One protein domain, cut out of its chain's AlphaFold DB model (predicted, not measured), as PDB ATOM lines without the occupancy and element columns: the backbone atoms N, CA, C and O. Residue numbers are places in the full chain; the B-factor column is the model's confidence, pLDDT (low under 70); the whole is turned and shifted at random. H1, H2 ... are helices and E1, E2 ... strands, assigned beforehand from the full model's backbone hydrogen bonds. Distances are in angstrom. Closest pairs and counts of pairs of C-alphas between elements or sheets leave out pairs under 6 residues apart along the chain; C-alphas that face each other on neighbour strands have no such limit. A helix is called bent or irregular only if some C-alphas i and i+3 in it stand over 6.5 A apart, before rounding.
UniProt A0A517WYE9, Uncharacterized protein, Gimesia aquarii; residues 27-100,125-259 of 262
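AT A GLANCE: This is residues 27 to 100 and 125 to 259 of the 262 residues of an uncharacterized protein of Gimesia aquarii (UniProt A0A517WYE9). A strongly twisted sheet of six strands runs through the domain, with the long helix H2 packed over one face, the small helices H3 and H6 grazing the sheet, and the short hairpin E2 E3 beside its E1 edge. H4 and H5 lie off the sheet, on the side away from H2, among long stretches with no named element. The printed part has 209 residues, with six named helices and eight named strands in the order E1 H1 E2 E3 H2 E4 H3 H4 H5 E5 H6 E6 E7 E8; under half of the residues are in named elements, and the class is mixed, helices and strands. The large sheet has the order E1 E4 E5 E6 E7 E8 and is antiparallel throughout. The whole is compact, with a radius of gyration of the C-alphas of 16.5 A, and rounded, spanning 46 by 42 by 33 A.

HOW THE PARTS SIT: Begin at E1, residues 36 to 40, an edge strand, and look to its antiparallel neighbour E4, residues 130 to 136: N 36 and O 134 are 3.0 A apart, within hydrogen-bond range. Beside E4 comes E5, residues 216 to 221, antiparallel to it, with N 133 and O 219 2.9 A apart. E6, residues 237 to 241, E7, residues 246 to 252, and E8, residues 255 to 258, form a meander, each strand the antiparallel neighbour of the one before; E6 and E7 are a hairpin, as are E7 and E8. Find N 218 and O 241 at 2.8 A between E5 and E6, N 238 and O 249 at 2.9 A between E6 and E7, and N 250 and O 257 at 3.0 A between E7 and E8, the other edge strand. From edge to edge the strands' lines turn by 120 degrees. H2, residues 79 to 96, is on one face of this sheet, giving two layers, a helix over a sheet; its closest C-alphas to E6 are those of Ile 88 and Val 241, 6.4 A apart. H2 is irregular, with C-alphas 80 and 83 7.9 A apart. H1, residues 42 to 50, is not on this sheet; it is close to H2 but not clearly touching, at a shallow tilt of 25 degrees, opposite ways, the closest C-alphas being Leu 45 and Gln 89 at 6.4 A. E2, residues 55 to 57, and E3, residues 74 to 76, are an antiparallel hairpin, with N 56 and O 75 2.8 A apart; the closest C-alphas of E1 and E2 are those of Cys 38 and Tyr 57, 5.9 A. H3, residues 141 to 144, only grazes the large sheet with residues 141 to 143. H6, residues 226 to 231, only grazes it too; it is close to H5, residues 175 to 184, but not clearly touching, about perpendicular at 80 degrees, with C-alphas 177 and 230 closest at 7.8 A. H4, residues 154 to 160, is apart from H3 and H5. In H1, H4, H5 and H6 every O i to N i+4 pair is within hydrogen-bond range, in H2 12 of 14 are, and H3 is too short for one.

IN THESE COORDINATES: Find C-alpha 36 at (-34.217, -34.481, 23.782), where E1 begins; it runs 12.6 A, and H1 after it also 12.6 A. Past the short E2 and E3, H2 runs 26.7 A from C-alpha 79 at (-28.836, -44.255, 9.612). E4 is 19.6 A long; after H3 and H4, of four and seven residues, H5 measures 14.2 A. E5 is 16.5 A long, H6 8.6 A, E6 13.1 A and E7 19.5 A, and E8 ends at C-alpha 258 at (-55.775, -36.542, 14.501).

THE WHOLE: The two C-alphas farthest apart are those of Ala 199 and Lys 253, 48.9 A. Residues 101 to 124 are not printed, and C-alphas 100 and 125 are 13.7 A apart across this cut. The long links are E2 to E3, H4 to H5 and H5 to E5; in the last, residues 193 to 194 pair antiparallel with residues 211 to 212. The mean pLDDT of the printed part is 94.8, and no printed residue is under 70.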
ATOM      1  N   ASN A  27     -28.782 -26.835  32.585       91.69
ATOM      2  CA  ASN A  27     -29.038 -28.246  32.323       91.69
ATOM      3  C   ASN A  27     -29.338 -28.466  30.848       91.69
ATOM      4  O   ASN A  27     -30.390 -28.059  30.346       91.69
ATOM      5  N   TYR A  28     -28.414 -29.143  30.179       95.12
ATOM      6  CA  TYR A  28     -28.652 -29.785  28.894       95.12
ATOM      7  C   TYR A  28     -29.501 -31.055  29.083       95.12
ATOM      8  O   TYR A  28     -30.188 -31.208  30.097       95.12
ATOM      9  N   PHE A  29     -29.495 -31.953  28.099       97.12
ATOM     10  CA  PHE A  29     -30.112 -33.261  28.250       97.12
ATOM     11  C   PHE A  29     -29.414 -34.048  29.361       97.12
ATOM     12  O   PHE A  29     -28.186 -34.197  29.345       97.12
ATOM     13  N   LEU A  30     -30.198 -34.564  30.302       96.44
ATOM     14  CA  LEU A  30     -29.741 -35.546  31.280       96.44
ATOM     15  C   LEU A  30     -30.255 -36.934  30.864       96.44
ATOM     16  O   LEU A  30     -31.378 -37.016  30.377       96.44
ATOM     17  N   PRO A  31     -29.482 -38.022  31.043       94.25
ATOM     18  CA  PRO A  31     -29.875 -39.358  30.584       94.25
ATOM     19  C   PRO A  31     -31.227 -39.868  31.103       94.25
ATOM     20  O   PRO A  31     -31.837 -40.697  30.438       94.25
ATOM     21  N   GLY A  32     -31.698 -39.390  32.259       95.19
ATOM     22  CA  GLY A  32     -33.038 -39.703  32.765       95.19
ATOM     23  C   GLY A  32     -34.190 -38.918  32.117       95.19
ATOM     24  O   GLY A  32     -35.345 -39.187  32.427       95.19
ATOM     25  N   ASP A  33     -33.925 -37.946  31.241       97.50
ATOM     26  CA  ASP A  33     -34.975 -37.146  30.606       97.50
ATOM     27  C   ASP A  33     -35.749 -37.972  29.560       97.50
ATOM     28  O   ASP A  33     -35.176 -38.670  28.722       97.50
ATOM     29  N   ALA A  34     -37.078 -37.843  29.553       97.69
ATOM     30  CA  ALA A  34     -37.974 -38.530  28.621       97.69
ATOM     31  C   ALA A  34     -37.811 -38.088  27.156       97.69
ATOM     32  O   ALA A  34     -38.269 -38.788  26.253       97.69
ATOM     33  N   PHE A  35     -37.181 -36.933  26.913       98.12
ATOM     34  CA  PHE A  35     -36.959 -36.403  25.572       98.12
ATOM     35  C   PHE A  35     -35.679 -35.587  25.439       98.12
ATOM     36  O   PHE A  35     -35.177 -35.003  26.399       98.12
ATOM     37  N   PHE A  36     -35.235 -35.442  24.193       98.19
ATOM     38  CA  PHE A  36     -34.217 -34.481  23.782       98.19
ATOM     39  C   PHE A  36     -34.887 -33.315  23.045       98.19
ATOM     40  O   PHE A  36     -35.642 -33.537  22.102       98.19
ATOM     41  N   HIS A  37     -34.648 -32.074  23.477       98.12
ATOM     42  CA  HIS A  37     -35.302 -30.890  22.913       98.12
ATOM     43  C   HIS A  37     -34.348 -30.053  22.066       98.12
ATOM     44  O   HIS A  37     -33.251 -29.713  22.508       98.12
ATOM     45  N   CYS A  38     -34.820 -29.641  20.895       96.75
ATOM     46  CA  CYS A  38     -34.109 -28.814  19.931       96.75
ATOM     47  C   CYS A  38     -34.984 -27.639  19.502       96.75
ATOM     48  O   CYS A  38     -36.209 -27.729  19.508       96.75
ATOM     49  N   ILE A  39     -34.347 -26.573  19.028       97.19
ATOM     50  CA  ILE A  39     -35.024 -25.570  18.204       97.19
ATOM     51  C   ILE A  39     -34.554 -25.763  16.771       97.19
ATOM     52  O   ILE A  39     -33.352 -25.706  16.509       97.19
ATOM     53  N   ILE A  40     -35.497 -25.993  15.861       97.25
ATOM     54  CA  ILE A  40     -35.221 -26.091  14.430       97.25
ATOM     55  C   ILE A  40     -35.549 -24.765  13.743       97.25
ATOM     56  O   ILE A  40     -36.574 -24.138  14.001       97.25
ATOM     57  N   THR A  41     -34.636 -24.349  12.878       96.75
ATOM     58  CA  THR A  41     -34.748 -23.215  11.959       96.75
ATOM     59  C   THR A  41     -34.336 -23.699  10.579       96.75
ATOM     60  O   THR A  41     -33.707 -24.757  10.460       96.75
ATOM     61  N   GLU A  42     -34.603 -22.919   9.540       94.56
ATOM     62  CA  GLU A  42     -34.151 -23.266   8.191       94.56
ATOM     63  C   GLU A  42     -32.627 -23.491   8.138       94.56
ATOM     64  O   GLU A  42     -32.156 -24.478   7.578       94.56
ATOM     65  N   ASN A  43     -31.842 -22.649   8.819       93.50
ATOM     66  CA  ASN A  43     -30.387 -22.808   8.911       93.50
ATOM     67  C   ASN A  43     -29.979 -24.112   9.623       93.50
ATOM     68  O   ASN A  43     -29.037 -24.786   9.205       93.50
ATOM     69  N   VAL A  44     -30.679 -24.489  10.702       95.06
ATOM     70  CA  VAL A  44     -30.429 -25.771  11.382       95.06
ATOM     71  C   VAL A  44     -30.715 -26.936  10.438       95.06
ATOM     72  O   VAL A  44     -29.895 -27.845  10.362       95.06
ATOM     73  N   LEU A  45     -31.813 -26.895   9.682       95.38
ATOM     74  CA  LEU A  45     -32.181 -27.963   8.747       95.38
ATOM     75  C   LEU A  45     -31.222 -28.055   7.554       95.38
ATOM     76  O   LEU A  45     -30.831 -29.153   7.174       95.38
ATOM     77  N   GLN A  46     -30.754 -26.926   7.019       93.56
ATOM     78  CA  GLN A  46     -29.729 -26.914   5.969       93.56
ATOM     79  C   GLN A  46     -28.398 -27.509   6.443       93.56
ATOM     80  O   GLN A  46     -27.693 -28.154   5.667       93.56
ATOM     81  N   LYS A  47     -28.022 -27.280   7.707       93.12
ATOM     82  CA  LYS A  47     -26.844 -27.919   8.312       93.12
ATOM     83  C   LYS A  47     -27.080 -29.402   8.546       93.12
ATOM     84  O   LYS A  47     -26.191 -30.190   8.251       93.12
ATOM     85  N   LEU A  48     -28.269 -29.758   9.032       92.62
ATOM     86  CA  LEU A  48     -28.676 -31.138   9.244       92.62
ATOM     87  C   LEU A  48     -28.578 -31.935   7.941       92.62
ATOM     88  O   LEU A  48     -28.116 -33.059   7.973       92.62
ATOM     89  N   ASP A  49     -28.958 -31.353   6.804       89.56
ATOM     90  CA  ASP A  49     -28.905 -32.022   5.499       89.56
ATOM     91  C   ASP A  49     -27.500 -32.255   4.946       89.56
ATOM     92  O   ASP A  49     -27.245 -33.233   4.250       89.56
ATOM     93  N   LYS A  50     -26.554 -31.398   5.327       90.88
ATOM     94  CA  LYS A  50     -25.145 -31.521   4.935       90.88
ATOM     95  C   LYS A  50     -24.335 -32.409   5.879       90.88
ATOM     96  O   LYS A  50     -23.189 -32.725   5.571       90.88
ATOM     97  N   ASP A  51     -24.895 -32.759   7.032       91.00
ATOM     98  CA  ASP A  51     -24.231 -33.552   8.056       91.00
ATOM     99  C   ASP A  51     -24.557 -35.046   7.874       91.00
ATOM    100  O   ASP A  51     -25.710 -35.440   8.069       91.00
ATOM    101  N   PRO A  52     -23.574 -35.908   7.548       88.06
ATOM    102  CA  PRO A  52     -23.815 -37.342   7.381       88.06
ATOM    103  C   PRO A  52     -24.332 -38.021   8.660       88.06
ATOM    104  O   PRO A  52     -25.038 -39.027   8.580       88.06
ATOM    105  N   GLU A  53     -24.019 -37.474   9.839       90.38
ATOM    106  CA  GLU A  53     -24.505 -37.976  11.127       90.38
ATOM    107  C   GLU A  53     -25.844 -37.355  11.549       90.38
ATOM    108  O   GLU A  53     -26.416 -37.778  12.562       90.38
ATOM    109  N   ARG A  54     -26.354 -36.378  10.780       93.62
ATOM    110  CA  ARG A  54     -27.605 -35.648  11.032       93.62
ATOM    111  C   ARG A  54     -27.688 -35.197  12.507       93.62
ATOM    112  O   ARG A  54     -28.617 -35.574  13.229       93.62
ATOM    113  N   VAL A  55     -26.696 -34.438  12.987       96.56
ATOM    114  CA  VAL A  55     -26.595 -34.041  14.403       96.56
ATOM    115  C   VAL A  55     -27.526 -32.877  14.745       96.56
ATOM    116  O   VAL A  55     -27.508 -31.816  14.121       96.56
ATOM    117  N   LEU A  56     -28.288 -33.047  15.825       97.38
ATOM    118  CA  LEU A  56     -29.127 -32.021  16.434       97.38
ATOM    119  C   LEU A  56     -28.547 -31.540  17.767       97.38
ATOM    120  O   LEU A  56     -27.889 -32.284  18.497       97.38
ATOM    121  N   TYR A  57     -28.823 -30.277  18.092       97.50
ATOM    122  CA  TYR A  57     -28.267 -29.584  19.252       97.50
ATOM    123  C   TYR A  57     -29.357 -29.311  20.279       97.50
ATOM    124  O   TYR A  57     -30.393 -28.722  19.965       97.50
ATOM    125  N   TYR A  58     -29.090 -29.699  21.520       97.06
ATOM    126  CA  TYR A  58     -30.020 -29.502  22.612       97.06
ATOM    127  C   TYR A  58     -30.182 -28.012  22.908       97.06
ATOM    128  O   TYR A  58     -29.200 -27.283  23.090       97.06
ATOM    129  N   ARG A  59     -31.431 -27.569  23.049       94.25
ATOM    130  CA  ARG A  59     -31.753 -26.238  23.559       94.25
ATOM    131  C   ARG A  59     -32.342 -26.357  24.958       94.25
ATOM    132  O   ARG A  59     -33.442 -26.869  25.130       94.25
ATOM    133  N   PHE A  60     -31.644 -25.841  25.962       85.88
ATOM    134  CA  PHE A  60     -32.209 -25.746  27.307       85.88
ATOM    135  C   PHE A  60     -33.217 -24.591  27.409       85.88
ATOM    136  O   PHE A  60     -33.127 -23.606  26.675       85.88
ATOM    137  N   VAL A  61     -34.186 -24.731  28.317       85.44
ATOM    138  CA  VAL A  61     -35.310 -23.788  28.517       85.44
ATOM    139  C   VAL A  61     -35.095 -22.821  29.688       85.44
ATOM    140  O   VAL A  61     -35.801 -21.827  29.830       85.44
ATOM    141  N   CYS A  62     -34.113 -23.102  30.543       83.75
ATOM    142  CA  CYS A  62     -33.778 -22.258  31.683       83.75
ATOM    143  C   CYS A  62     -33.098 -20.948  31.282       83.75
ATOM    144  O   CYS A  62     -32.355 -20.889  30.305       83.75
ATOM    145  N   GLU A  63     -33.268 -19.925  32.119       83.25
ATOM    146  CA  GLU A  63     -32.442 -18.717  32.074       83.25
ATOM    147  C   GLU A  63     -30.976 -19.082  32.313       83.25
ATOM    148  O   GLU A  63     -30.716 -19.810  33.268       83.25
ATOM    149  N   PRO A  64     -30.014 -18.609  31.511       81.75
ATOM    150  CA  PRO A  64     -28.610 -18.927  31.724       81.75
ATOM    151  C   PRO A  64     -28.135 -18.561  33.135       81.75
ATOM    152  O   PRO A  64     -28.466 -17.504  33.663       81.75
ATOM    153  N   ALA A  65     -27.338 -19.435  33.735       82.31
ATOM    154  CA  ALA A  65     -26.687 -19.212  35.016       82.31
ATOM    155  C   ALA A  65     -25.162 -19.288  34.879       82.31
ATOM    156  O   ALA A  65     -24.633 -19.935  33.977       82.31
ATOM    157  N   PHE A  66     -24.433 -18.635  35.782       81.25
ATOM    158  CA  PHE A  66     -22.974 -18.521  35.691       81.25
ATOM    159  C   PHE A  66     -22.205 -19.638  36.420       81.25
ATOM    160  O   PHE A  66     -20.980 -19.595  36.461       81.25
ATOM    161  N   CYS A  67     -22.877 -20.655  36.976       81.06
ATOM    162  CA  CYS A  67     -22.210 -21.730  37.729       81.06
ATOM    163  C   CYS A  67     -21.817 -22.949  36.872       81.06
ATOM    164  O   CYS A  67     -21.459 -23.989  37.417       81.06
ATOM    165  N   GLY A  68     -21.871 -22.834  35.540       88.94
ATOM    166  CA  GLY A  68     -21.450 -23.877  34.601       88.94
ATOM    167  C   GLY A  68     -22.596 -24.694  34.003       88.94
ATOM    168  O   GLY A  68     -23.771 -24.314  34.066       88.94
ATOM    169  N   TYR A  69     -22.239 -25.811  33.374       91.75
ATOM    170  CA  TYR A  69     -23.133 -26.626  32.552       91.75
ATOM    171  C   TYR A  69     -23.095 -28.099  32.961       91.75
ATOM    172  O   TYR A  69     -22.044 -28.613  33.337       91.75
ATOM    173  N   ALA A  70     -24.231 -28.779  32.842       94.31
ATOM    174  CA  ALA A  70     -24.353 -30.223  33.026       94.31
ATOM    175  C   ALA A  70     -25.139 -30.843  31.871       94.31
ATOM    176  O   ALA A  70     -26.041 -30.205  31.324       94.31
ATOM    177  N   GLY A  71     -24.833 -32.096  31.541       95.81
ATOM    178  CA  GLY A  71     -25.554 -32.884  30.545       95.81
ATOM    179  C   GLY A  71     -24.887 -32.934  29.170       95.81
ATOM    180  O   GLY A  71     -23.733 -32.540  28.991       95.81
ATOM    181  N   TYR A  72     -25.643 -33.441  28.202       97.81
ATOM    182  CA  TYR A  72     -25.195 -33.734  26.842       97.81
ATOM    183  C   TYR A  72     -25.848 -32.773  25.851       97.81
ATOM    184  O   TYR A  72     -27.067 -32.592  25.852       97.81
ATOM    185  N   SER A  73     -25.048 -32.136  24.997       97.50
ATOM    186  CA  SER A  73     -25.530 -31.060  24.126       97.50
ATOM    187  C   SER A  73     -25.949 -31.510  22.730       97.50
ATOM    188  O   SER A  73     -26.527 -30.707  21.999       97.50
ATOM    189  N   LYS A  74     -25.671 -32.759  22.335       98.06
ATOM    190  CA  LYS A  74     -25.872 -33.230  20.957       98.06
ATOM    191  C   LYS A  74     -26.446 -34.639  20.891       98.06
ATOM    192  O   LYS A  74     -26.097 -35.491  21.709       98.06
ATOM    193  N   ILE A  75     -27.249 -34.887  19.863       98.06
ATOM    194  CA  ILE A  75     -27.733 -36.215  19.482       98.06
ATOM    195  C   ILE A  75     -27.548 -36.404  17.975       98.06
ATOM    196  O   ILE A  75     -27.867 -35.506  17.198       98.06
ATOM    197  N   SER A  76     -27.005 -37.544  17.562       97.12
ATOM    198  CA  SER A  76     -26.903 -37.947  16.155       97.12
ATOM    199  C   SER A  76     -28.078 -38.853  15.816       97.12
ATOM    200  O   SER A  76     -28.316 -39.823  16.530       97.12
ATOM    201  N   LEU A  77     -28.807 -38.570  14.735       94.44
ATOM    202  CA  LEU A  77     -29.924 -39.424  14.318       94.44
ATOM    203  C   LEU A  77     -29.448 -40.741  13.671       94.44
ATOM    204  O   LEU A  77     -30.179 -41.732  13.709       94.44
ATOM    205  N   LYS A  78     -28.210 -40.784  13.154       87.31
ATOM    206  CA  LYS A  78     -27.619 -41.932  12.434       87.31
ATOM    207  C   LYS A  78     -28.529 -42.490  11.325       87.31
ATOM    208  O   LYS A  78     -29.546 -41.904  10.965       87.31
ATOM    209  N   SER A  79     -28.126 -43.611  10.725       86.56
ATOM    210  CA  SER A  79     -28.836 -44.255   9.612       86.56
ATOM    211  C   SER A  79     -30.252 -44.710   9.973       86.56
ATOM    212  O   SER A  79     -31.165 -44.562   9.165       86.56
ATOM    213  N   GLU A  80     -30.458 -45.208  11.193       90.12
ATOM    214  CA  GLU A  80     -31.759 -45.702  11.668       90.12
ATOM    215  C   GLU A  80     -32.852 -44.624  11.749       90.12
ATOM    216  O   GLU A  80     -34.033 -44.958  11.666       90.12
ATOM    217  N   ASN A  81     -32.482 -43.341  11.856       95.12
ATOM    218  CA  ASN A  81     -33.422 -42.220  11.890       95.12
ATOM    219  C   ASN A  81     -33.205 -41.213  10.742       95.12
ATOM    220  O   ASN A  81     -33.580 -40.045  10.859       95.12
ATOM    221  N   GLN A  82     -32.630 -41.641   9.609       91.94
ATOM    222  CA  GLN A  82     -32.477 -40.776   8.427       91.94
ATOM    223  C   GLN A  82     -33.826 -40.314   7.869       91.94
ATOM    224  O   GLN A  82     -34.020 -39.123   7.641       91.94
ATOM    225  N   LYS A  83     -34.796 -41.229   7.726       95.81
ATOM    226  CA  LYS A  83     -36.139 -40.873   7.237       95.81
ATOM    227  C   LYS A  83     -36.853 -39.914   8.186       95.81
ATOM    228  O   LYS A  83     -37.563 -39.024   7.731       95.81
ATOM    229  N   LEU A  84     -36.645 -40.068   9.495       97.69
ATOM    230  CA  LEU A  84     -37.116 -39.110  10.491       97.69
ATOM    231  C   LEU A  84     -36.506 -37.724  10.246       97.69
ATOM    232  O   LEU A  84     -37.248 -36.749  10.266       97.69
ATOM    233  N   ALA A  85     -35.200 -37.615   9.977       96.31
ATOM    234  CA  ALA A  85     -34.556 -36.333   9.667       96.31
ATOM    235  C   ALA A  85     -35.179 -35.658   8.431       96.31
ATOM    236  O   ALA A  85     -35.528 -34.476   8.484       96.31
ATOM    237  N   ASP A  86     -35.395 -36.418   7.356       95.94
ATOM    238  CA  ASP A  86     -36.023 -35.909   6.132       95.94
ATOM    239  C   ASP A  86     -37.485 -35.489   6.386       95.94
ATOM    240  O   ASP A  86     -37.951 -34.454   5.903       95.94
ATOM    241  N   ASN A  87     -38.226 -36.258   7.188       98.12
ATOM    242  CA  ASN A  87     -39.604 -35.929   7.546       98.12
ATOM    243  C   ASN A  87     -39.691 -34.732   8.506       98.12
ATOM    244  O   ASN A  87     -40.635 -33.954   8.400       98.12
ATOM    245  N   ILE A  88     -38.705 -34.515   9.384       98.44
ATOM    246  CA  ILE A  88     -38.609 -33.300  10.211       98.44
ATOM    247  C   ILE A  88     -38.484 -32.066   9.311       98.44
ATOM    248  O   ILE A  88     -39.143 -31.056   9.557       98.44
ATOM    249  N   GLN A  89     -37.680 -32.146   8.247       97.44
ATOM    250  CA  GLN A  89     -37.540 -31.053   7.287       97.44
ATOM    251  C   GLN A  89     -38.855 -30.775   6.546       97.44
ATOM    252  O   GLN A  89     -39.266 -29.620   6.439       97.44
ATOM    253  N   LYS A  90     -39.558 -31.814   6.081       97.88
ATOM    254  CA  LYS A  90     -40.884 -31.659   5.451       97.88
ATOM    255  C   LYS A  90     -41.905 -31.043   6.410       97.88
ATOM    256  O   LYS A  90     -42.585 -30.089   6.040       97.88
ATOM    257  N   ALA A  91     -41.964 -31.544   7.642       98.38
ATOM    258  CA  ALA A  91     -42.861 -31.065   8.688       98.38
ATOM    259  C   ALA A  91     -42.599 -29.590   9.033       98.38
ATOM    260  O   ALA A  91     -43.536 -28.809   9.181       98.38
ATOM    261  N   TYR A  92     -41.331 -29.170   9.077       98.25
ATOM    262  CA  TYR A  92     -40.976 -27.759   9.226       98.25
ATOM    263  C   TYR A  92     -41.614 -26.895   8.130       98.25
ATOM    264  O   TYR A  92     -42.291 -25.915   8.435       98.25
ATOM    265  N   TYR A  93     -41.460 -27.275   6.858       97.25
ATOM    266  CA  TYR A  93     -42.045 -26.512   5.753       97.25
ATOM    267  C   TYR A  93     -43.577 -26.585   5.716       97.25
ATOM    268  O   TYR A  93     -44.201 -25.611   5.304       97.25
ATOM    269  N   GLN A  94     -44.198 -27.678   6.178       97.00
ATOM    270  CA  GLN A  94     -45.653 -27.747   6.367       97.00
ATOM    271  C   GLN A  94     -46.131 -26.701   7.382       97.00
ATOM    272  O   GLN A  94     -47.027 -25.923   7.064       97.00
ATOM    273  N   ILE A  95     -45.488 -26.604   8.553       97.44
ATOM    274  CA  ILE A  95     -45.836 -25.604   9.579       97.44
ATOM    275  C   ILE A  95     -45.639 -24.181   9.043       97.44
ATOM    276  O   ILE A  95     -46.467 -23.303   9.279       97.44
ATOM    277  N   ARG A  96     -44.584 -23.936   8.256       96.38
ATOM    278  CA  ARG A  96     -44.323 -22.610   7.668       96.38
ATOM    279  C   ARG A  96     -45.356 -22.147   6.639       96.38
ATOM    280  O   ARG A  96     -45.370 -20.961   6.323       96.38
ATOM    281  N   LYS A  97     -46.256 -23.019   6.169       94.94
ATOM    282  CA  LYS A  97     -47.408 -22.602   5.348       94.94
ATOM    283  C   LYS A  97     -48.444 -21.809   6.152       94.94
ATOM    284  O   LYS A  97     -49.129 -20.973   5.572       94.94
ATOM    285  N   SER A  98     -48.561 -22.059   7.456       92.88
ATOM    286  CA  SER A  98     -49.545 -21.416   8.340       92.88
ATOM    287  C   SER A  98     -48.919 -20.528   9.420       92.88
ATOM    288  O   SER A  98     -49.588 -19.628   9.923       92.88
ATOM    289  N   VAL A  99     -47.638 -20.731   9.747       94.94
ATOM    290  CA  VAL A  99     -46.882 -19.935  10.727       94.94
ATOM    291  C   VAL A  99     -45.758 -19.162  10.021       94.94
ATOM    292  O   VAL A  99     -44.697 -19.741   9.746       94.94
ATOM    293  N   PRO A 100     -45.948 -17.856   9.741       92.69
ATOM    294  CA  PRO A 100     -44.958 -17.039   9.045       92.69
ATOM    295  C   PRO A 100     -43.591 -17.015   9.738       92.69
ATOM    296  O   PRO A 100     -43.479 -17.128  10.960       92.69
ATOM    297  N   GLU A 125     -31.627 -13.620  10.618       88.94
ATOM    298  CA  GLU A 125     -31.707 -14.726  11.567       88.94
ATOM    299  C   GLU A 125     -33.175 -15.014  11.888       88.94
ATOM    300  O   GLU A 125     -33.912 -14.125  12.309       88.94
ATOM    301  N   GLU A 126     -33.601 -16.260  11.698       93.31
ATOM    302  CA  GLU A 126     -34.923 -16.723  12.117       93.31
ATOM    303  C   GLU A 126     -35.016 -16.756  13.646       93.31
ATOM    304  O   GLU A 126     -34.302 -17.511  14.310       93.31
ATOM    305  N   ILE A 127     -35.919 -15.954  14.212       92.69
ATOM    306  CA  ILE A 127     -36.071 -15.811  15.669       92.69
ATOM    307  C   ILE A 127     -37.204 -16.669  16.241       92.69
ATOM    308  O   ILE A 127     -37.155 -17.066  17.412       92.69
ATOM    309  N   ASN A 128     -38.174 -17.052  15.408       95.06
ATOM    310  CA  ASN A 128     -39.314 -17.884  15.787       95.06
ATOM    311  C   ASN A 128     -39.159 -19.359  15.369       95.06
ATOM    312  O   ASN A 128     -40.124 -19.993  14.947       95.06
ATOM    313  N   GLY A 129     -37.953 -19.925  15.500       96.12
ATOM    314  CA  GLY A 129     -37.708 -21.356  15.259       96.12
ATOM    315  C   GLY A 129     -38.662 -22.284  16.022       96.12
ATOM    316  O   GLY A 129     -39.102 -21.963  17.132       96.12
ATOM    317  N   LEU A 130     -38.953 -23.447  15.459       97.81
ATOM    318  CA  LEU A 130     -39.947 -24.375  15.998       97.81
ATOM    319  C   LEU A 130     -39.338 -25.280  17.070       97.81
ATOM    320  O   LEU A 130     -38.181 -25.696  16.964       97.81
ATOM    321  N   SER A 131     -40.117 -25.586  18.108       98.00
ATOM    322  CA  SER A 131     -39.674 -26.500  19.166       98.00
ATOM    323  C   SER A 131     -39.867 -27.934  18.716       98.00
ATOM    324  O   SER A 131     -40.977 -28.325  18.357       98.00
ATOM    325  N   LEU A 132     -38.794 -28.714  18.769       98.56
ATOM    326  CA  LEU A 132     -38.779 -30.121  18.408       98.56
ATOM    327  C   LEU A 132     -38.405 -30.959  19.629       98.56
ATOM    328  O   LEU A 132     -37.397 -30.702  20.285       98.56
ATOM    329  N   PHE A 133     -39.203 -31.984  19.911       98.56
ATOM    330  CA  PHE A 133     -38.994 -32.916  21.018       98.56
ATOM    331  C   PHE A 133     -38.822 -34.333  20.478       98.56
ATOM    332  O   PHE A 133     -39.768 -34.884  19.922       98.56
ATOM    333  N   LEU A 134     -37.644 -34.927  20.657       98.56
ATOM    334  CA  LEU A 134     -37.366 -36.317  20.299       98.56
ATOM    335  C   LEU A 134     -37.701 -37.245  21.463       98.56
ATOM    336  O   LEU A 134     -37.135 -37.096  22.545       98.56
ATOM    337  N   TYR A 135     -38.564 -38.221  21.211       98.50
ATOM    338  CA  TYR A 135     -38.943 -39.287  22.137       98.50
ATOM    339  C   TYR A 135     -38.630 -40.657  21.523       98.50
ATOM    340  O   TYR A 135     -38.478 -40.779  20.306       98.50
ATOM    341  N   ASN A 136     -38.622 -41.706  22.350       98.00
ATOM    342  CA  ASN A 136     -38.688 -43.085  21.853       98.00
ATOM    343  C   ASN A 136     -39.938 -43.269  20.964       98.00
ATOM    344  O   ASN A 136     -40.990 -42.685  21.246       98.00
ATOM    345  N   GLU A 137     -39.859 -44.099  19.919       97.12
ATOM    346  CA  GLU A 137     -40.991 -44.362  19.007       97.12
ATOM    347  C   GLU A 137     -42.245 -44.912  19.729       97.12
ATOM    348  O   GLU A 137     -43.372 -44.667  19.301       97.12
ATOM    349  N   ASP A 138     -42.094 -45.582  20.871       96.56
ATOM    350  CA  ASP A 138     -43.204 -46.118  21.671       96.56
ATOM    351  C   ASP A 138     -43.778 -45.119  22.697       96.56
ATOM    352  O   ASP A 138     -44.708 -45.444  23.439       96.56
ATOM    353  N   TYR A 139     -43.263 -43.887  22.763       97.25
ATOM    354  CA  TYR A 139     -43.704 -42.917  23.761       97.25
ATOM    355  C   TYR A 139     -45.146 -42.432  23.512       97.25
ATOM    356  O   TYR A 139     -45.466 -41.848  22.471       97.25
ATOM    357  N   GLU A 140     -46.015 -42.637  24.508       95.75
ATOM    358  CA  GLU A 140     -47.439 -42.263  24.497       95.75
ATOM    359  C   GLU A 140     -47.667 -40.803  24.940       95.75
ATOM    360  O   GLU A 140     -48.251 -40.524  25.996       95.75
ATOM    361  N   TRP A 141     -47.202 -39.842  24.142       94.88
ATOM    362  CA  TRP A 141     -47.233 -38.414  24.494       94.88
ATOM    363  C   TRP A 141     -48.638 -37.854  24.762       94.88
ATOM    364  O   TRP A 141     -48.794 -36.998  25.636       94.88
ATOM    365  N   GLN A 142     -49.672 -38.367  24.088       94.25
ATOM    366  CA  GLN A 142     -51.059 -37.920  24.277       94.25
ATOM    367  C   GLN A 142     -51.548 -38.149  25.716       94.25
ATOM    368  O   GLN A 142     -52.203 -37.286  26.298       94.25
ATOM    369  N   LYS A 143     -51.174 -39.282  26.326       93.00
ATOM    370  CA  LYS A 143     -51.510 -39.616  27.722       93.00
ATOM    371  C   LYS A 143     -50.540 -38.968  28.708       93.00
ATOM    372  O   LYS A 143     -50.912 -38.582  29.818       93.00
ATOM    373  N   ARG A 144     -49.270 -38.862  28.318       92.25
ATOM    374  CA  ARG A 144     -48.173 -38.453  29.203       92.25
ATOM    375  C   ARG A 144     -47.943 -36.949  29.232       92.25
ATOM    376  O   ARG A 144     -47.147 -36.515  30.046       92.25
ATOM    377  N   LYS A 145     -48.684 -36.145  28.467       91.62
ATOM    378  CA  LYS A 145     -48.450 -34.698  28.314       91.62
ATOM    379  C   LYS A 145     -47.090 -34.407  27.670       91.62
ATOM    380  O   LYS A 145     -46.135 -35.175  27.768       91.62
ATOM    381  N   ILE A 146     -47.020 -33.276  26.985       92.44
ATOM    382  CA  ILE A 146     -45.831 -32.848  26.246       92.44
ATOM    383  C   ILE A 146     -44.992 -31.934  27.141       92.44
ATOM    384  O   ILE A 146     -45.528 -31.281  28.037       92.44
ATOM    385  N   ALA A 147     -43.684 -31.882  26.879       94.38
ATOM    386  CA  ALA A 147     -42.732 -30.986  27.534       94.38
ATOM    387  C   ALA A 147     -42.570 -31.230  29.049       94.38
ATOM    388  O   ALA A 147     -42.137 -30.350  29.788       94.38
ATOM    389  N   ILE A 148     -42.859 -32.448  29.517       96.38
ATOM    390  CA  ILE A 148     -42.515 -32.907  30.868       96.38
ATOM    391  C   ILE A 148     -41.377 -33.919  30.763       96.38
ATOM    392  O   ILE A 148     -41.471 -34.890  30.016       96.38
ATOM    393  N   LYS A 149     -40.278 -33.653  31.471       95.12
ATOM    394  CA  LYS A 149     -39.037 -34.432  31.378       95.12
ATOM    395  C   LYS A 149     -39.095 -35.765  32.132       95.12
ATOM    396  O   LYS A 149     -38.377 -36.669  31.735       95.12
ATOM    397  N   TYR A 150     -39.923 -35.891  33.175       96.25
ATOM    398  CA  TYR A 150     -40.108 -37.132  33.947       96.25
ATOM    399  C   TYR A 150     -38.809 -37.762  34.486       96.25
ATOM    400  O   TYR A 150     -38.686 -38.977  34.527       96.25
ATOM    401  N   ASN A 151     -37.840 -36.945  34.904       95.38
ATOM    402  CA  ASN A 151     -36.561 -37.429  35.423       95.38
ATOM    403  C   ASN A 151     -36.486 -37.183  36.932       95.38
ATOM    404  O   ASN A 151     -36.157 -36.067  37.322       95.38
ATOM    405  N   GLU A 152     -36.769 -38.190  37.762       92.12
ATOM    406  CA  GLU A 152     -36.648 -38.080  39.232       92.12
ATOM    407  C   GLU A 152     -35.200 -38.182  39.722       92.12
ATOM    408  O   GLU A 152     -34.839 -37.615  40.754       92.12
ATOM    409  N   ASP A 153     -34.335 -38.844  38.955       92.56
ATOM    410  CA  ASP A 153     -32.924 -39.042  39.289       92.56
ATOM    411  C   ASP A 153     -32.025 -37.884  38.815       92.56
ATOM    412  O   ASP A 153     -30.794 -37.974  38.872       92.56
ATOM    413  N   TRP A 154     -32.614 -36.757  38.400       93.25
ATOM    414  CA  TRP A 154     -31.895 -35.619  37.829       93.25
ATOM    415  C   TRP A 154     -30.771 -35.101  38.736       93.25
ATOM    416  O   TRP A 154     -29.708 -34.735  38.240       93.25
ATOM    417  N   ILE A 155     -30.945 -35.125  40.064       93.44
ATOM    418  CA  ILE A 155     -29.890 -34.729  41.015       93.44
ATOM    419  C   ILE A 155     -28.677 -35.664  40.911       93.44
ATOM    420  O   ILE A 155     -27.540 -35.192  40.893       93.44
ATOM    421  N   LYS A 156     -28.894 -36.983  40.805       94.19
ATOM    422  CA  LYS A 156     -27.804 -37.960  40.643       94.19
ATOM    423  C   LYS A 156     -27.092 -37.760  39.311       94.19
ATOM    424  O   LYS A 156     -25.871 -37.884  39.241       94.19
ATOM    425  N   ASP A 157     -27.834 -37.421  38.259       94.00
ATOM    426  CA  ASP A 157     -27.239 -37.078  36.969       94.00
ATOM    427  C   ASP A 157     -26.374 -35.818  37.063       94.00
ATOM    428  O   ASP A 157     -25.249 -35.822  36.572       94.00
ATOM    429  N   LEU A 158     -26.830 -34.773  37.759       94.06
ATOM    430  CA  LEU A 158     -26.046 -33.554  37.983       94.06
ATOM    431  C   LEU A 158     -24.761 -33.794  38.783       94.06
ATOM    432  O   LEU A 158     -23.724 -33.195  38.481       94.06
ATOM    433  N   GLN A 159     -24.798 -34.698  39.762       94.81
ATOM    434  CA  GLN A 159     -23.628 -35.061  40.565       94.81
ATOM    435  C   GLN A 159     -22.488 -35.641  39.721       94.81
ATOM    436  O   GLN A 159     -21.321 -35.362  40.009       94.81
ATOM    437  N   LYS A 160     -22.798 -36.341  38.621       94.62
ATOM    438  CA  LYS A 160     -21.789 -36.822  37.655       94.62
ATOM    439  C   LYS A 160     -21.009 -35.671  37.006       94.62
ATOM    440  O   LYS A 160     -19.852 -35.848  36.644       94.62
ATOM    441  N   PHE A 161     -21.611 -34.484  36.918       95.31
ATOM    442  CA  PHE A 161     -20.998 -33.257  36.396       95.31
ATOM    443  C   PHE A 161     -20.376 -32.373  37.493       95.31
ATOM    444  O   PHE A 161     -19.919 -31.267  37.210       95.31
ATOM    445  N   GLY A 162     -20.319 -32.847  38.743       93.94
ATOM    446  CA  GLY A 162     -19.676 -32.150  39.862       93.94
ATOM    447  C   GLY A 162     -20.572 -31.187  40.645       93.94
ATOM    448  O   GLY A 162     -20.070 -30.503  41.541       93.94
ATOM    449  N   PHE A 163     -21.869 -31.135  40.346       92.44
ATOM    450  CA  PHE A 163     -22.838 -30.330  41.091       92.44
ATOM    451  C   PHE A 163     -23.346 -31.082  42.326       92.44
ATOM    452  O   PHE A 163     -23.634 -32.274  42.262       92.44
ATOM    453  N   LYS A 164     -23.471 -30.404  43.469       89.00
ATOM    454  CA  LYS A 164     -24.033 -30.986  44.704       89.00
ATOM    455  C   LYS A 164     -25.544 -30.803  44.804       89.00
ATOM    456  O   LYS A 164     -26.197 -31.498  45.577       89.00
ATOM    457  N   GLY A 165     -26.081 -29.880  44.019       86.75
ATOM    458  CA  GLY A 165     -27.501 -29.609  43.876       86.75
ATOM    459  C   GLY A 165     -27.739 -28.832  42.589       86.75
ATOM    460  O   GLY A 165     -26.838 -28.655  41.775       86.75
ATOM    461  N   GLY A 166     -28.961 -28.371  42.383       85.56
ATOM    462  CA  GLY A 166     -29.268 -27.608  41.188       85.56
ATOM    463  C   GLY A 166     -30.711 -27.170  41.148       85.56
ATOM    464  O   GLY A 166     -31.510 -27.530  42.013       85.56
ATOM    465  N   ARG A 167     -31.050 -26.437  40.098       84.19
ATOM    466  CA  ARG A 167     -32.445 -26.286  39.687       84.19
ATOM    467  C   ARG A 167     -32.778 -27.369  38.677       84.19
ATOM    468  O   ARG A 167     -31.967 -27.662  37.795       84.19
ATOM    469  N   TYR A 168     -33.973 -27.928  38.773       83.56
ATOM    470  CA  TYR A 168     -34.533 -28.668  37.657       83.56
ATOM    471  C   TYR A 168     -34.967 -27.652  36.588       83.56
ATOM    472  O   TYR A 168     -35.356 -26.534  36.906       83.56
ATOM    473  N   CYS A 169     -34.767 -27.976  35.311       87.88
ATOM    474  CA  CYS A 169     -35.062 -27.057  34.210       87.88
ATOM    475  C   CYS A 169     -36.358 -27.468  33.524       87.88
ATOM    476  O   CYS A 169     -36.325 -28.072  32.447       87.88
ATOM    477  N   GLU A 170     -37.487 -27.172  34.171       91.56
ATOM    478  CA  GLU A 170     -38.813 -27.498  33.658       91.56
ATOM    479  C   GLU A 170     -39.205 -26.585  32.495       91.56
ATOM    480  O   GLU A 170     -39.037 -25.363  32.537       91.56
ATOM    481  N   PHE A 171     -39.806 -27.181  31.466       94.56
ATOM    482  CA  PHE A 171     -40.433 -26.434  30.375       94.56
ATOM    483  C   PHE A 171     -41.785 -25.851  30.797       94.56
ATOM    484  O   PHE A 171     -42.163 -24.773  30.343       94.56
ATOM    485  N   VAL A 172     -42.502 -26.539  31.693       95.25
ATOM    486  CA  VAL A 172     -43.802 -26.118  32.224       95.25
ATOM    487  C   VAL A 172     -43.692 -25.963  33.737       95.25
ATOM    488  O   VAL A 172     -43.633 -26.943  34.469       95.25
ATOM    489  N   LYS A 173     -43.672 -24.712  34.207       92.19
ATOM    490  CA  LYS A 173     -43.424 -24.352  35.616       92.19
ATOM    491  C   LYS A 173     -44.706 -24.236  36.457       92.19
ATOM    492  O   LYS A 173     -44.804 -23.372  37.323       92.19
ATOM    493  N   THR A 174     -45.735 -25.029  36.158       93.75
ATOM    494  CA  THR A 174     -46.984 -25.046  36.941       93.75
ATOM    495  C   THR A 174     -46.925 -26.113  38.030       93.75
ATOM    496  O   THR A 174     -46.253 -27.130  37.863       93.75
ATOM    497  N   SER A 175     -47.665 -25.915  39.125       94.06
ATOM    498  CA  SER A 175     -47.793 -26.907  40.204       94.06
ATOM    499  C   SER A 175     -48.198 -28.279  39.669       94.06
ATOM    500  O   SER A 175     -47.572 -29.279  39.997       94.06
ATOM    501  N   ASP A 176     -49.191 -28.319  38.781       95.00
ATOM    502  CA  ASP A 176     -49.723 -29.565  38.226       95.00
ATOM    503  C   ASP A 176     -48.686 -30.303  37.374       95.00
ATOM    504  O   ASP A 176     -48.618 -31.531  37.399       95.00
ATOM    505  N   ALA A 177     -47.858 -29.566  36.626       95.50
ATOM    506  CA  ALA A 177     -46.778 -30.142  35.833       95.50
ATOM    507  C   ALA A 177     -45.676 -30.728  36.724       95.50
ATOM    508  O   ALA A 177     -45.213 -31.837  36.463       95.50
ATOM    509  N   ILE A 178     -45.309 -30.019  37.795       93.25
ATOM    510  CA  ILE A 178     -44.303 -30.459  38.771       93.25
ATOM    511  C   ILE A 178     -44.785 -31.715  39.501       93.25
ATOM    512  O   ILE A 178     -44.107 -32.738  39.472       93.25
ATOM    513  N   VAL A 179     -45.993 -31.677  40.073       94.44
ATOM    514  CA  VAL A 179     -46.593 -32.823  40.773       94.44
ATOM    515  C   VAL A 179     -46.709 -34.027  39.842       94.44
ATOM    516  O   VAL A 179     -46.399 -35.146  40.244       94.44
ATOM    517  N   ARG A 180     -47.104 -33.817  38.580       94.81
ATOM    518  CA  ARG A 180     -47.172 -34.897  37.588       94.81
ATOM    519  C   ARG A 180     -45.795 -35.467  37.263       94.81
ATOM    520  O   ARG A 180     -45.680 -36.687  37.162       94.81
ATOM    521  N   SER A 181     -44.784 -34.612  37.086       95.12
ATOM    522  CA  SER A 181     -43.403 -35.045  36.853       95.12
ATOM    523  C   SER A 181     -42.941 -35.957  37.984       95.12
ATOM    524  O   SER A 181     -42.534 -37.078  37.704       95.12
ATOM    525  N   TRP A 182     -43.130 -35.526  39.236       92.31
ATOM    526  CA  TRP A 182     -42.755 -36.289  40.431       92.31
ATOM    527  C   TRP A 182     -43.516 -37.601  40.577       92.31
ATOM    528  O   TRP A 182     -42.928 -38.655  40.807       92.31
ATOM    529  N   ALA A 183     -44.836 -37.568  40.390       94.12
ATOM    530  CA  ALA A 183     -45.675 -38.749  40.553       94.12
ATOM    531  C   ALA A 183     -45.360 -39.852  39.530       94.12
ATOM    532  O   ALA A 183     -45.515 -41.035  39.835       94.12
ATOM    533  N   LEU A 184     -44.950 -39.479  38.313       95.00
ATOM    534  CA  LEU A 184     -44.770 -40.418  37.206       95.00
ATOM    535  C   LEU A 184     -43.310 -40.657  36.810       95.00
ATOM    536  O   LEU A 184     -43.060 -41.594  36.056       95.00
ATOM    537  N   GLY A 185     -42.349 -39.860  37.277       93.00
ATOM    538  CA  GLY A 185     -40.993 -39.880  36.726       93.00
ATOM    539  C   GLY A 185     -40.241 -41.202  36.918       93.00
ATOM    540  O   GLY A 185     -39.469 -41.589  36.053       93.00
ATOM    541  N   ASN A 186     -40.565 -41.986  37.952       93.06
ATOM    542  CA  ASN A 186     -40.019 -43.345  38.115       93.06
ATOM    543  C   ASN A 186     -40.664 -44.400  37.191       93.06
ATOM    544  O   ASN A 186     -40.147 -45.508  37.065       93.06
ATOM    545  N   TYR A 187     -41.804 -44.087  36.569       94.31
ATOM    546  CA  TYR A 187     -42.587 -45.016  35.743       94.31
ATOM    547  C   TYR A 187     -42.485 -44.721  34.243       94.31
ATOM    548  O   TYR A 187     -42.772 -45.587  33.412       94.31
ATOM    549  N   ILE A 188     -42.104 -43.498  33.874       96.00
ATOM    550  CA  ILE A 188     -41.907 -43.116  32.480       96.00
ATOM    551  C   ILE A 188     -40.479 -43.455  32.070       96.00
ATOM    552  O   ILE A 188     -39.516 -42.974  32.652       96.00
ATOM    553  N   LYS A 189     -40.347 -44.282  31.029       95.94
ATOM    554  CA  LYS A 189     -39.037 -44.623  30.474       95.94
ATOM    555  C   LYS A 189     -38.335 -43.360  29.946       95.94
ATOM    556  O   LYS A 189     -38.976 -42.603  29.208       95.94
ATOM    557  N   PRO A 190     -37.040 -43.173  30.247       97.69
ATOM    558  CA  PRO A 190     -36.251 -42.095  29.665       97.69
ATOM    559  C   PRO A 190     -36.048 -42.310  28.160       97.69
ATOM    560  O   PRO A 190     -36.268 -43.409  27.632       97.69
ATOM    561  N   LEU A 191     -35.586 -41.271  27.463       98.25
ATOM    562  CA  LEU A 191     -35.137 -41.404  26.081       98.25
ATOM    563  C   LEU A 191     -33.972 -42.404  26.018       98.25
ATOM    564  O   LEU A 191     -32.937 -42.227  26.663       98.25
ATOM    565  N   ALA A 192     -34.133 -43.464  25.230       97.56
ATOM    566  CA  ALA A 192     -33.163 -44.539  25.139       97.56
ATOM    567  C   ALA A 192     -31.981 -44.111  24.263       97.56
ATOM    568  O   ALA A 192     -32.026 -44.193  23.036       97.56
ATOM    569  N   VAL A 193     -30.899 -43.676  24.909       97.50
ATOM    570  CA  VAL A 193     -29.659 -43.262  24.244       97.50
ATOM    571  C   VAL A 193     -28.452 -44.051  24.733       97.50
ATOM    572  O   VAL A 193     -28.361 -44.481  25.885       97.50
ATOM    573  N   GLN A 194     -27.501 -44.248  23.830       97.75
ATOM    574  CA  GLN A 194     -26.133 -44.619  24.122       97.75
ATOM    575  C   GLN A 194     -25.328 -43.344  24.367       97.75
ATOM    576  O   GLN A 194     -25.234 -42.466  23.503       97.75
ATOM    577  N   LEU A 195     -24.757 -43.255  25.567       97.62
ATOM    578  CA  LEU A 195     -23.887 -42.151  25.950       97.62
ATOM    579  C   LEU A 195     -22.495 -42.362  25.333       97.62
ATOM    580  O   LEU A 195     -22.043 -43.508  25.256       97.62
ATOM    581  N   PRO A 196     -21.820 -41.288  24.894       97.06
ATOM    582  CA  PRO A 196     -20.450 -41.379  24.407       97.06
ATOM    583  C   PRO A 196     -19.492 -41.777  25.538       97.06
ATOM    584  O   PRO A 196     -19.621 -41.305  26.669       97.06
ATOM    585  N   GLU A 197     -18.500 -42.608  25.217       96.31
ATOM    586  CA  GLU A 197     -17.440 -43.032  26.139       96.31
ATOM    587  C   GLU A 197     -16.372 -41.941  26.271       96.31
ATOM    588  O   GLU A 197     -15.266 -42.034  25.744       96.31
ATOM    589  N   VAL A 198     -16.731 -40.854  26.950       96.38
ATOM    590  CA  VAL A 198     -15.834 -39.726  27.217       96.38
ATOM    591  C   VAL A 198     -15.827 -39.380  28.694       96.38
ATOM    592  O   VAL A 198     -16.843 -39.491  29.383       96.38
ATOM    593  N   ALA A 199     -14.674 -38.929  29.186       95.50
ATOM    594  CA  ALA A 199     -14.572 -38.421  30.544       95.50
ATOM    595  C   ALA A 199     -15.451 -37.171  30.704       95.50
ATOM    596  O   ALA A 199     -15.383 -36.238  29.900       95.50
ATOM    597  N   ILE A 200     -16.273 -37.147  31.753       96.31
ATOM    598  CA  ILE A 200     -17.084 -35.977  32.087       96.31
ATOM    599  C   ILE A 200     -16.195 -34.969  32.814       96.31
ATOM    600  O   ILE A 200     -15.759 -35.190  33.944       96.31
ATOM    601  N   GLU A 201     -15.946 -33.836  32.165       95.94
ATOM    602  CA  GLU A 201     -15.332 -32.685  32.813       95.94
ATOM    603  C   GLU A 201     -16.358 -31.972  33.703       95.94
ATOM    604  O   GLU A 201     -17.479 -31.675  33.282       95.94
ATOM    605  N   LYS A 202     -15.975 -31.670  34.949       95.00
ATOM    606  CA  LYS A 202     -16.870 -30.996  35.900       95.00
ATOM    607  C   LYS A 202     -17.310 -29.632  35.371       95.00
ATOM    608  O   LYS A 202     -16.500 -28.877  34.835       95.00
ATOM    609  N   TYR A 203     -18.585 -29.313  35.581       93.81
ATOM    610  CA  TYR A 203     -19.211 -28.040  35.210       93.81
ATOM    611  C   TYR A 203     -19.184 -27.725  33.704       93.81
ATOM    612  O   TYR A 203     -19.435 -26.580  33.307       93.81
ATOM    613  N   LYS A 204     -18.909 -28.724  32.858       94.56
ATOM    614  CA  LYS A 204     -18.931 -28.611  31.400       94.56
ATOM    615  C   LYS A 204     -19.941 -29.574  30.792       94.56
ATOM    616  O   LYS A 204     -20.187 -30.666  31.290       94.56
ATOM    617  N   THR A 205     -20.509 -29.155  29.668       94.69
ATOM    618  CA  THR A 205     -21.376 -30.007  28.851       94.69
ATOM    619  C   THR A 205     -20.548 -30.992  28.024       94.69
ATOM    620  O   THR A 205     -19.445 -30.665  27.574       94.69
ATOM    621  N   VAL A 206     -21.091 -32.183  27.784       97.62
ATOM    622  CA  VAL A 206     -20.514 -33.149  26.847       97.62
ATOM    623  C   VAL A 206     -20.968 -32.799  25.432       97.62
ATOM    624  O   VAL A 206     -22.155 -32.840  25.115       97.62
ATOM    625  N   ASN A 207     -20.000 -32.468  24.571       97.06
ATOM    626  CA  ASN A 207     -20.236 -32.039  23.186       97.06
ATOM    627  C   ASN A 207     -20.075 -33.151  22.141       97.06
ATOM    628  O   ASN A 207     -20.206 -32.876  20.943       97.06
ATOM    629  N   VAL A 208     -19.775 -34.374  22.577       97.44
ATOM    630  CA  VAL A 208     -19.781 -35.558  21.713       97.44
ATOM    631  C   VAL A 208     -21.228 -36.049  21.582       97.44
ATOM    632  O   VAL A 208     -21.906 -36.150  22.609       97.44
ATOM    633  N   PRO A 209     -21.737 -36.307  20.361       97.62
ATOM    634  CA  PRO A 209     -23.123 -36.717  20.167       97.62
ATOM    635  C   PRO A 209     -23.466 -38.025  20.880       97.62
ATOM    636  O   PRO A 209     -22.744 -39.017  20.786       97.62
ATOM    637  N   MET A 210     -24.616 -38.038  21.547       98.19
ATOM    638  CA  MET A 210     -25.275 -39.285  21.929       98.19
ATOM    639  C   MET A 210     -25.875 -39.951  20.694       98.19
ATOM    640  O   MET A 210     -26.199 -39.284  19.710       98.19
ATOM    641  N   THR A 211     -26.068 -41.265  20.765       97.31
ATOM    642  CA  THR A 211     -26.761 -42.026  19.719       97.31
ATOM    643  C   THR A 211     -28.046 -42.626  20.288       97.31
ATOM    644  O   THR A 211     -27.985 -43.191  21.376       97.31
ATOM    645  N   PRO A 212     -29.198 -42.549  19.609       97.12
ATOM    646  CA  PRO A 212     -30.382 -43.317  19.976       97.12
ATOM    647  C   PRO A 212     -30.082 -44.824  20.009       97.12
ATOM    648  O   PRO A 212     -29.196 -45.312  19.313       97.12
ATOM    649  N   LYS A 213     -30.780 -45.578  20.860       96.62
ATOM    650  CA  LYS A 213     -30.694 -47.052  20.888       96.62
ATOM    651  C   LYS A 213     -31.738 -47.723  19.988       96.62
ATOM    652  O   LYS A 213     -31.919 -48.935  20.067       96.62
ATOM    653  N   GLY A 214     -32.460 -46.937  19.198       95.50
ATOM    654  CA  GLY A 214     -33.526 -47.405  18.332       95.50
ATOM    655  C   GLY A 214     -34.313 -46.252  17.709       95.50
ATOM    656  O   GLY A 214     -33.948 -45.080  17.860       95.50
ATOM    657  N   PRO A 215     -35.418 -46.578  17.018       96.88
ATOM    658  CA  PRO A 215     -36.229 -45.592  16.326       96.88
ATOM    659  C   PRO A 215     -36.797 -44.529  17.266       96.88
ATOM    660  O   PRO A 215     -37.242 -44.804  18.387       96.88
ATOM    661  N   LEU A 216     -36.821 -43.301  16.766       98.19
ATOM    662  CA  LEU A 216     -37.377 -42.148  17.450       98.19
ATOM    663  C   LEU A 216     -38.664 -41.664  16.775       98.19
ATOM    664  O   LEU A 216     -38.919 -41.917  15.595       98.19
ATOM    665  N   LYS A 217     -39.435 -40.882  17.529       98.12
ATOM    666  CA  LYS A 217     -40.428 -39.947  16.989       98.12
ATOM    667  C   LYS A 217     -40.089 -38.527  17.428       98.12
ATOM    668  O   LYS A 217     -39.513 -38.328  18.499       98.12
ATOM    669  N   ALA A 218     -40.487 -37.543  16.636       98.62
ATOM    670  CA  ALA A 218     -40.414 -36.137  16.990       98.62
ATOM    671  C   ALA A 218     -41.819 -35.549  17.155       98.62
ATOM    672  O   ALA A 218     -42.717 -35.867  16.382       98.62
ATOM    673  N   LEU A 219     -41.999 -34.661  18.129       98.75
ATOM    674  CA  LEU A 219     -43.139 -33.747  18.179       98.75
ATOM    675  C   LEU A 219     -42.641 -32.347  17.838       98.75
ATOM    676  O   LEU A 219     -41.721 -31.860  18.501       98.75
ATOM    677  N   ILE A 220     -43.235 -31.714  16.828       98.69
ATOM    678  CA  ILE A 220     -42.905 -30.345  16.419       98.69
ATOM    679  C   ILE A 220     -44.084 -29.440  16.747       98.69
ATOM    680  O   ILE A 220     -45.195 -29.652  16.262       98.69
ATOM    681  N   LEU A 221     -43.836 -28.447  17.594       98.12
ATOM    682  CA  LEU A 221     -44.848 -27.498  18.048       98.12
ATOM    683  C   LEU A 221     -44.878 -26.268  17.135       98.12
ATOM    684  O   LEU A 221     -43.826 -25.809  16.682       98.12
ATOM    685  N   PHE A 222     -46.070 -25.716  16.910       97.06
ATOM    686  CA  PHE A 222     -46.274 -24.534  16.058       97.06
ATOM    687  C   PHE A 222     -45.830 -23.238  16.753       97.06
ATOM    688  O   PHE A 222     -45.521 -22.246  16.100       97.06
ATOM    689  N   ASP A 223     -45.752 -23.264  18.082       94.25
ATOM    690  CA  ASP A 223     -45.278 -22.175  18.926       94.25
ATOM    691  C   ASP A 223     -44.534 -22.736  20.157       94.25
ATOM    692  O   ASP A 223     -44.321 -23.945  20.289       94.25
ATOM    693  N   ARG A 224     -44.077 -21.853  21.052       93.62
ATOM    694  CA  ARG A 224     -43.295 -22.229  22.246       93.62
ATOM    695  C   ARG A 224     -44.053 -22.054  23.566       93.62
ATOM    696  O   ARG A 224     -43.428 -22.065  24.626       93.62
ATOM    697  N   ASP A 225     -45.375 -21.896  23.541       95.44
ATOM    698  CA  ASP A 225     -46.201 -21.798  24.746       95.44
ATOM    699  C   ASP A 225     -46.479 -23.193  25.332       95.44
ATOM    700  O   ASP A 225     -47.596 -23.717  25.333       95.44
ATOM    701  N   TYR A 226     -45.420 -23.822  25.860       96.31
ATOM    702  CA  TYR A 226     -45.453 -25.179  26.422       96.31
ATOM    703  C   TYR A 226     -46.552 -25.364  27.475       96.31
ATOM    704  O   TYR A 226     -47.102 -26.458  27.619       96.31
ATOM    705  N   LYS A 227     -46.910 -24.293  28.194       96.25
ATOM    706  CA  LYS A 227     -47.991 -24.312  29.181       96.25
ATOM    707  C   LYS A 227     -49.342 -24.592  28.519       96.25
ATOM    708  O   LYS A 227     -50.133 -25.350  29.079       96.25
ATOM    709  N   GLN A 228     -49.619 -24.033  27.341       96.81
ATOM    710  CA  GLN A 228     -50.878 -24.281  26.627       96.81
ATOM    711  C   GLN A 228     -50.930 -25.682  26.025       96.81
ATOM    712  O   GLN A 228     -51.984 -26.315  26.084       96.81
ATOM    713  N   TYR A 229     -49.799 -26.202  25.533       96.94
ATOM    714  CA  TYR A 229     -49.690 -27.602  25.107       96.94
ATOM    715  C   TYR A 229     -49.961 -28.564  26.269       96.94
ATOM    716  O   TYR A 229     -50.751 -29.500  26.137       96.94
ATOM    717  N   PHE A 230     -49.371 -28.313  27.442       96.00
ATOM    718  CA  PHE A 230     -49.606 -29.113  28.647       96.00
ATOM    719  C   PHE A 230     -51.075 -29.079  29.098       96.00
ATOM    720  O   PHE A 230     -51.682 -30.124  29.384       96.00
ATOM    721  N   ASN A 231     -51.664 -27.882  29.113       94.94
ATOM    722  CA  ASN A 231     -53.061 -27.666  29.480       94.94
ATOM    723  C   ASN A 231     -54.051 -28.144  28.411       94.94
ATOM    724  O   ASN A 231     -55.244 -28.216  28.697       94.94
ATOM    725  N   MET A 232     -53.569 -28.485  27.209       95.25
ATOM    726  CA  MET A 232     -54.392 -28.841  26.052       95.25
ATOM    727  C   MET A 232     -55.451 -27.756  25.818       95.25
ATOM    728  O   MET A 232     -56.661 -28.003  25.854       95.25
ATOM    729  N   LYS A 233     -54.987 -26.515  25.635       96.81
ATOM    730  CA  LYS A 233     -55.859 -25.416  25.213       96.81
ATOM    731  C   LYS A 233     -56.407 -25.724  23.816       96.81
ATOM    732  O   LYS A 233     -55.687 -26.236  22.967       96.81
ATOM    733  N   ARG A 234     -57.684 -25.426  23.575       96.81
ATOM    734  CA  ARG A 234     -58.317 -25.632  22.263       96.81
ATOM    735  C   ARG A 234     -57.551 -24.879  21.169       96.81
ATOM    736  O   ARG A 234     -57.199 -23.720  21.377       96.81
ATOM    737  N   GLY A 235     -57.336 -25.532  20.028       95.19
ATOM    738  CA  GLY A 235     -56.664 -24.964  18.856       95.19
ATOM    739  C   GLY A 235     -55.137 -25.093  18.846       95.19
ATOM    740  O   GLY A 235     -54.528 -24.747  17.839       95.19
ATOM    741  N   MET A 236     -54.517 -25.605  19.919       96.69
ATOM    742  CA  MET A 236     -53.091 -25.956  19.882       96.69
ATOM    743  C   MET A 236     -52.862 -27.053  18.841       96.69
ATOM    744  O   MET A 236     -53.641 -28.003  18.789       96.69
ATOM    745  N   GLN A 237     -51.797 -26.926  18.051       97.44
ATOM    746  CA  GLN A 237     -51.467 -27.817  16.937       97.44
ATOM    747  C   GLN A 237     -50.034 -28.325  17.052       97.44
ATOM    748  O   GLN A 237     -49.146 -27.608  17.515       97.44
ATOM    749  N   LEU A 238     -49.797 -29.559  16.625       97.88
ATOM    750  CA  LEU A 238     -48.456 -30.117  16.495       97.88
ATOM    751  C   LEU A 238     -48.397 -31.153  15.382       97.88
ATOM    752  O   LEU A 238     -49.410 -31.751  15.022       97.88
ATOM    753  N   LEU A 239     -47.187 -31.409  14.896       98.56
ATOM    754  CA  LEU A 239     -46.907 -32.546  14.027       98.56
ATOM    755  C   LEU A 239     -46.194 -33.645  14.824       98.56
ATOM    756  O   LEU A 239     -45.167 -33.383  15.456       98.56
ATOM    757  N   GLU A 240     -46.722 -34.869  14.783       98.44
ATOM    758  CA  GLU A 240     -45.973 -36.077  15.137       98.44
ATOM    759  C   GLU A 240     -45.232 -36.555  13.888       98.44
ATOM    760  O   GLU A 240     -45.832 -36.802  12.848       98.44
ATOM    761  N   VAL A 241     -43.918 -36.694  13.990       98.62
ATOM    762  CA  VAL A 241     -43.046 -37.065  12.879       98.62
ATOM    763  C   VAL A 241     -42.312 -38.346  13.241       98.62
ATOM    764  O   VAL A 241     -41.694 -38.444  14.299       98.62
ATOM    765  N   SER A 242     -42.347 -39.331  12.353       98.12
ATOM    766  CA  SER A 242     -41.632 -40.599  12.506       98.12
ATOM    767  C   SER A 242     -40.817 -40.922  11.253       98.12
ATOM    768  O   SER A 242     -40.854 -40.203  10.251       98.12
ATOM    769  N   ASN A 243     -40.111 -42.053  11.273       97.19
ATOM    770  CA  ASN A 243     -39.483 -42.606  10.070       97.19
ATOM    771  C   ASN A 243     -40.492 -43.019   8.980       97.19
ATOM    772  O   ASN A 243     -40.087 -43.234   7.837       97.19
ATOM    773  N   LYS A 244     -41.778 -43.181   9.320       97.06
ATOM    774  CA  LYS A 244     -42.812 -43.702   8.413       97.06
ATOM    775  C   LYS A 244     -43.675 -42.590   7.832       97.06
ATOM    776  O   LYS A 244     -43.933 -42.584   6.635       97.06
ATOM    777  N   GLU A 245     -44.098 -41.665   8.679       97.12
ATOM    778  CA  GLU A 245     -45.148 -40.702   8.357       97.12
ATOM    779  C   GLU A 245     -45.031 -39.421   9.188       97.12
ATOM    780  O   GLU A 245     -44.308 -39.370  10.192       97.12
ATOM    781  N   ILE A 246     -45.773 -38.407   8.748       98.38
ATOM    782  CA  ILE A 246     -46.048 -37.168   9.471       98.38
ATOM    783  C   ILE A 246     -47.551 -37.157   9.745       98.38
ATOM    784  O   ILE A 246     -48.335 -37.352   8.824       98.38
ATOM    785  N   LYS A 247     -47.945 -36.946  10.997       98.19
ATOM    786  CA  LYS A 247     -49.344 -36.854  11.423       98.19
ATOM    787  C   LYS A 247     -49.610 -35.496  12.037       98.19
ATOM    788  O   LYS A 247     -48.864 -35.063  12.920       98.19
ATOM    789  N   HIS A 248     -50.692 -34.857  11.619       98.06
ATOM    790  CA  HIS A 248     -51.121 -33.589  12.182       98.06
ATOM    791  C   HIS A 248     -52.115 -33.811  13.320       98.06
ATOM    792  O   HIS A 248     -53.041 -34.609  13.214       98.06
ATOM    793  N   TYR A 249     -51.894 -33.128  14.439       98.00
ATOM    794  CA  TYR A 249     -52.778 -33.178  15.590       98.00
ATOM    795  C   TYR A 249     -53.183 -31.779  16.019       98.00
ATOM    796  O   TYR A 249     -52.344 -30.882  16.110       98.00
ATOM    797  N   TYR A 250     -54.442 -31.637  16.417       97.56
ATOM    798  CA  TYR A 250     -54.954 -30.436  17.065       97.56
ATOM    799  C   TYR A 250     -55.673 -30.779  18.364       97.56
ATOM    800  O   TYR A 250     -56.106 -31.910  18.592       97.56
ATOM    801  N   VAL A 251     -55.807 -29.791  19.242       97.44
ATOM    802  CA  VAL A 251     -56.591 -29.942  20.463       97.44
ATOM    803  C   VAL A 251     -58.028 -29.491  20.249       97.44
ATOM    804  O   VAL A 251     -58.287 -28.304  20.024       97.44
ATOM    805  N   ASP A 252     -58.971 -30.402  20.481       96.75
ATOM    806  CA  ASP A 252     -60.387 -30.089  20.668       96.75
ATOM    807  C   ASP A 252     -60.916 -30.706  21.960       96.75
ATOM    808  O   ASP A 252     -60.539 -31.811  22.336       96.75
ATOM    809  N   LYS A 253     -61.756 -29.960  22.686       94.38
ATOM    810  CA  LYS A 253     -62.342 -30.383  23.976       94.38
ATOM    811  C   LYS A 253     -61.330 -30.996  24.967       94.38
ATOM    812  O   LYS A 253     -61.678 -31.889  25.731       94.38
ATOM    813  N   ARG A 254     -60.099 -30.462  25.009       93.56
ATOM    814  CA  ARG A 254     -58.974 -30.961  25.834       93.56
ATOM    815  C   ARG A 254     -58.524 -32.382  25.466       93.56
ATOM    816  O   ARG A 254     -58.046 -33.123  26.316       93.56
ATOM    817  N   GLU A 255     -58.629 -32.754  24.203       95.06
ATOM    818  CA  GLU A 255     -58.107 -34.008  23.676       95.06
ATOM    819  C   GLU A 255     -57.337 -33.740  22.389       95.06
ATOM    820  O   GLU A 255     -57.703 -32.861  21.609       95.06
ATOM    821  N   TRP A 256     -56.277 -34.511  22.164       96.69
ATOM    822  CA  TRP A 256     -55.577 -34.513  20.886       96.69
ATOM    823  C   TRP A 256     -56.393 -35.304  19.871       96.69
ATOM    824  O   TRP A 256     -56.669 -36.488  20.079       96.69
ATOM    825  N   LYS A 257     -56.782 -34.646  18.784       97.50
ATOM    826  CA  LYS A 257     -57.453 -35.242  17.633       97.50
ATOM    827  C   LYS A 257     -56.472 -35.299  16.476       97.50
ATOM    828  O   LYS A 257     -55.701 -34.361  16.289       97.50
ATOM    829  N   LEU A 258     -56.474 -36.425  15.771       97.06
ATOM    830  CA  LEU A 258     -55.775 -36.542  14.501       97.06
ATOM    831  C   LEU A 258     -56.543 -35.700  13.482       97.06
ATOM    832  O   LEU A 258     -57.773 -35.752  13.447       97.06
ATOM    833  N   ASP A 259     -55.818 -34.908  12.715       93.75
ATOM    834  CA  ASP A 259     -56.353 -34.241  11.542       93.75
ATOM    835  C   ASP A 259     -56.290 -35.233  10.375       93.75
ATOM    836  O   ASP A 259     -55.206 -35.677   9.996       93.75
TER     837      ASP A 259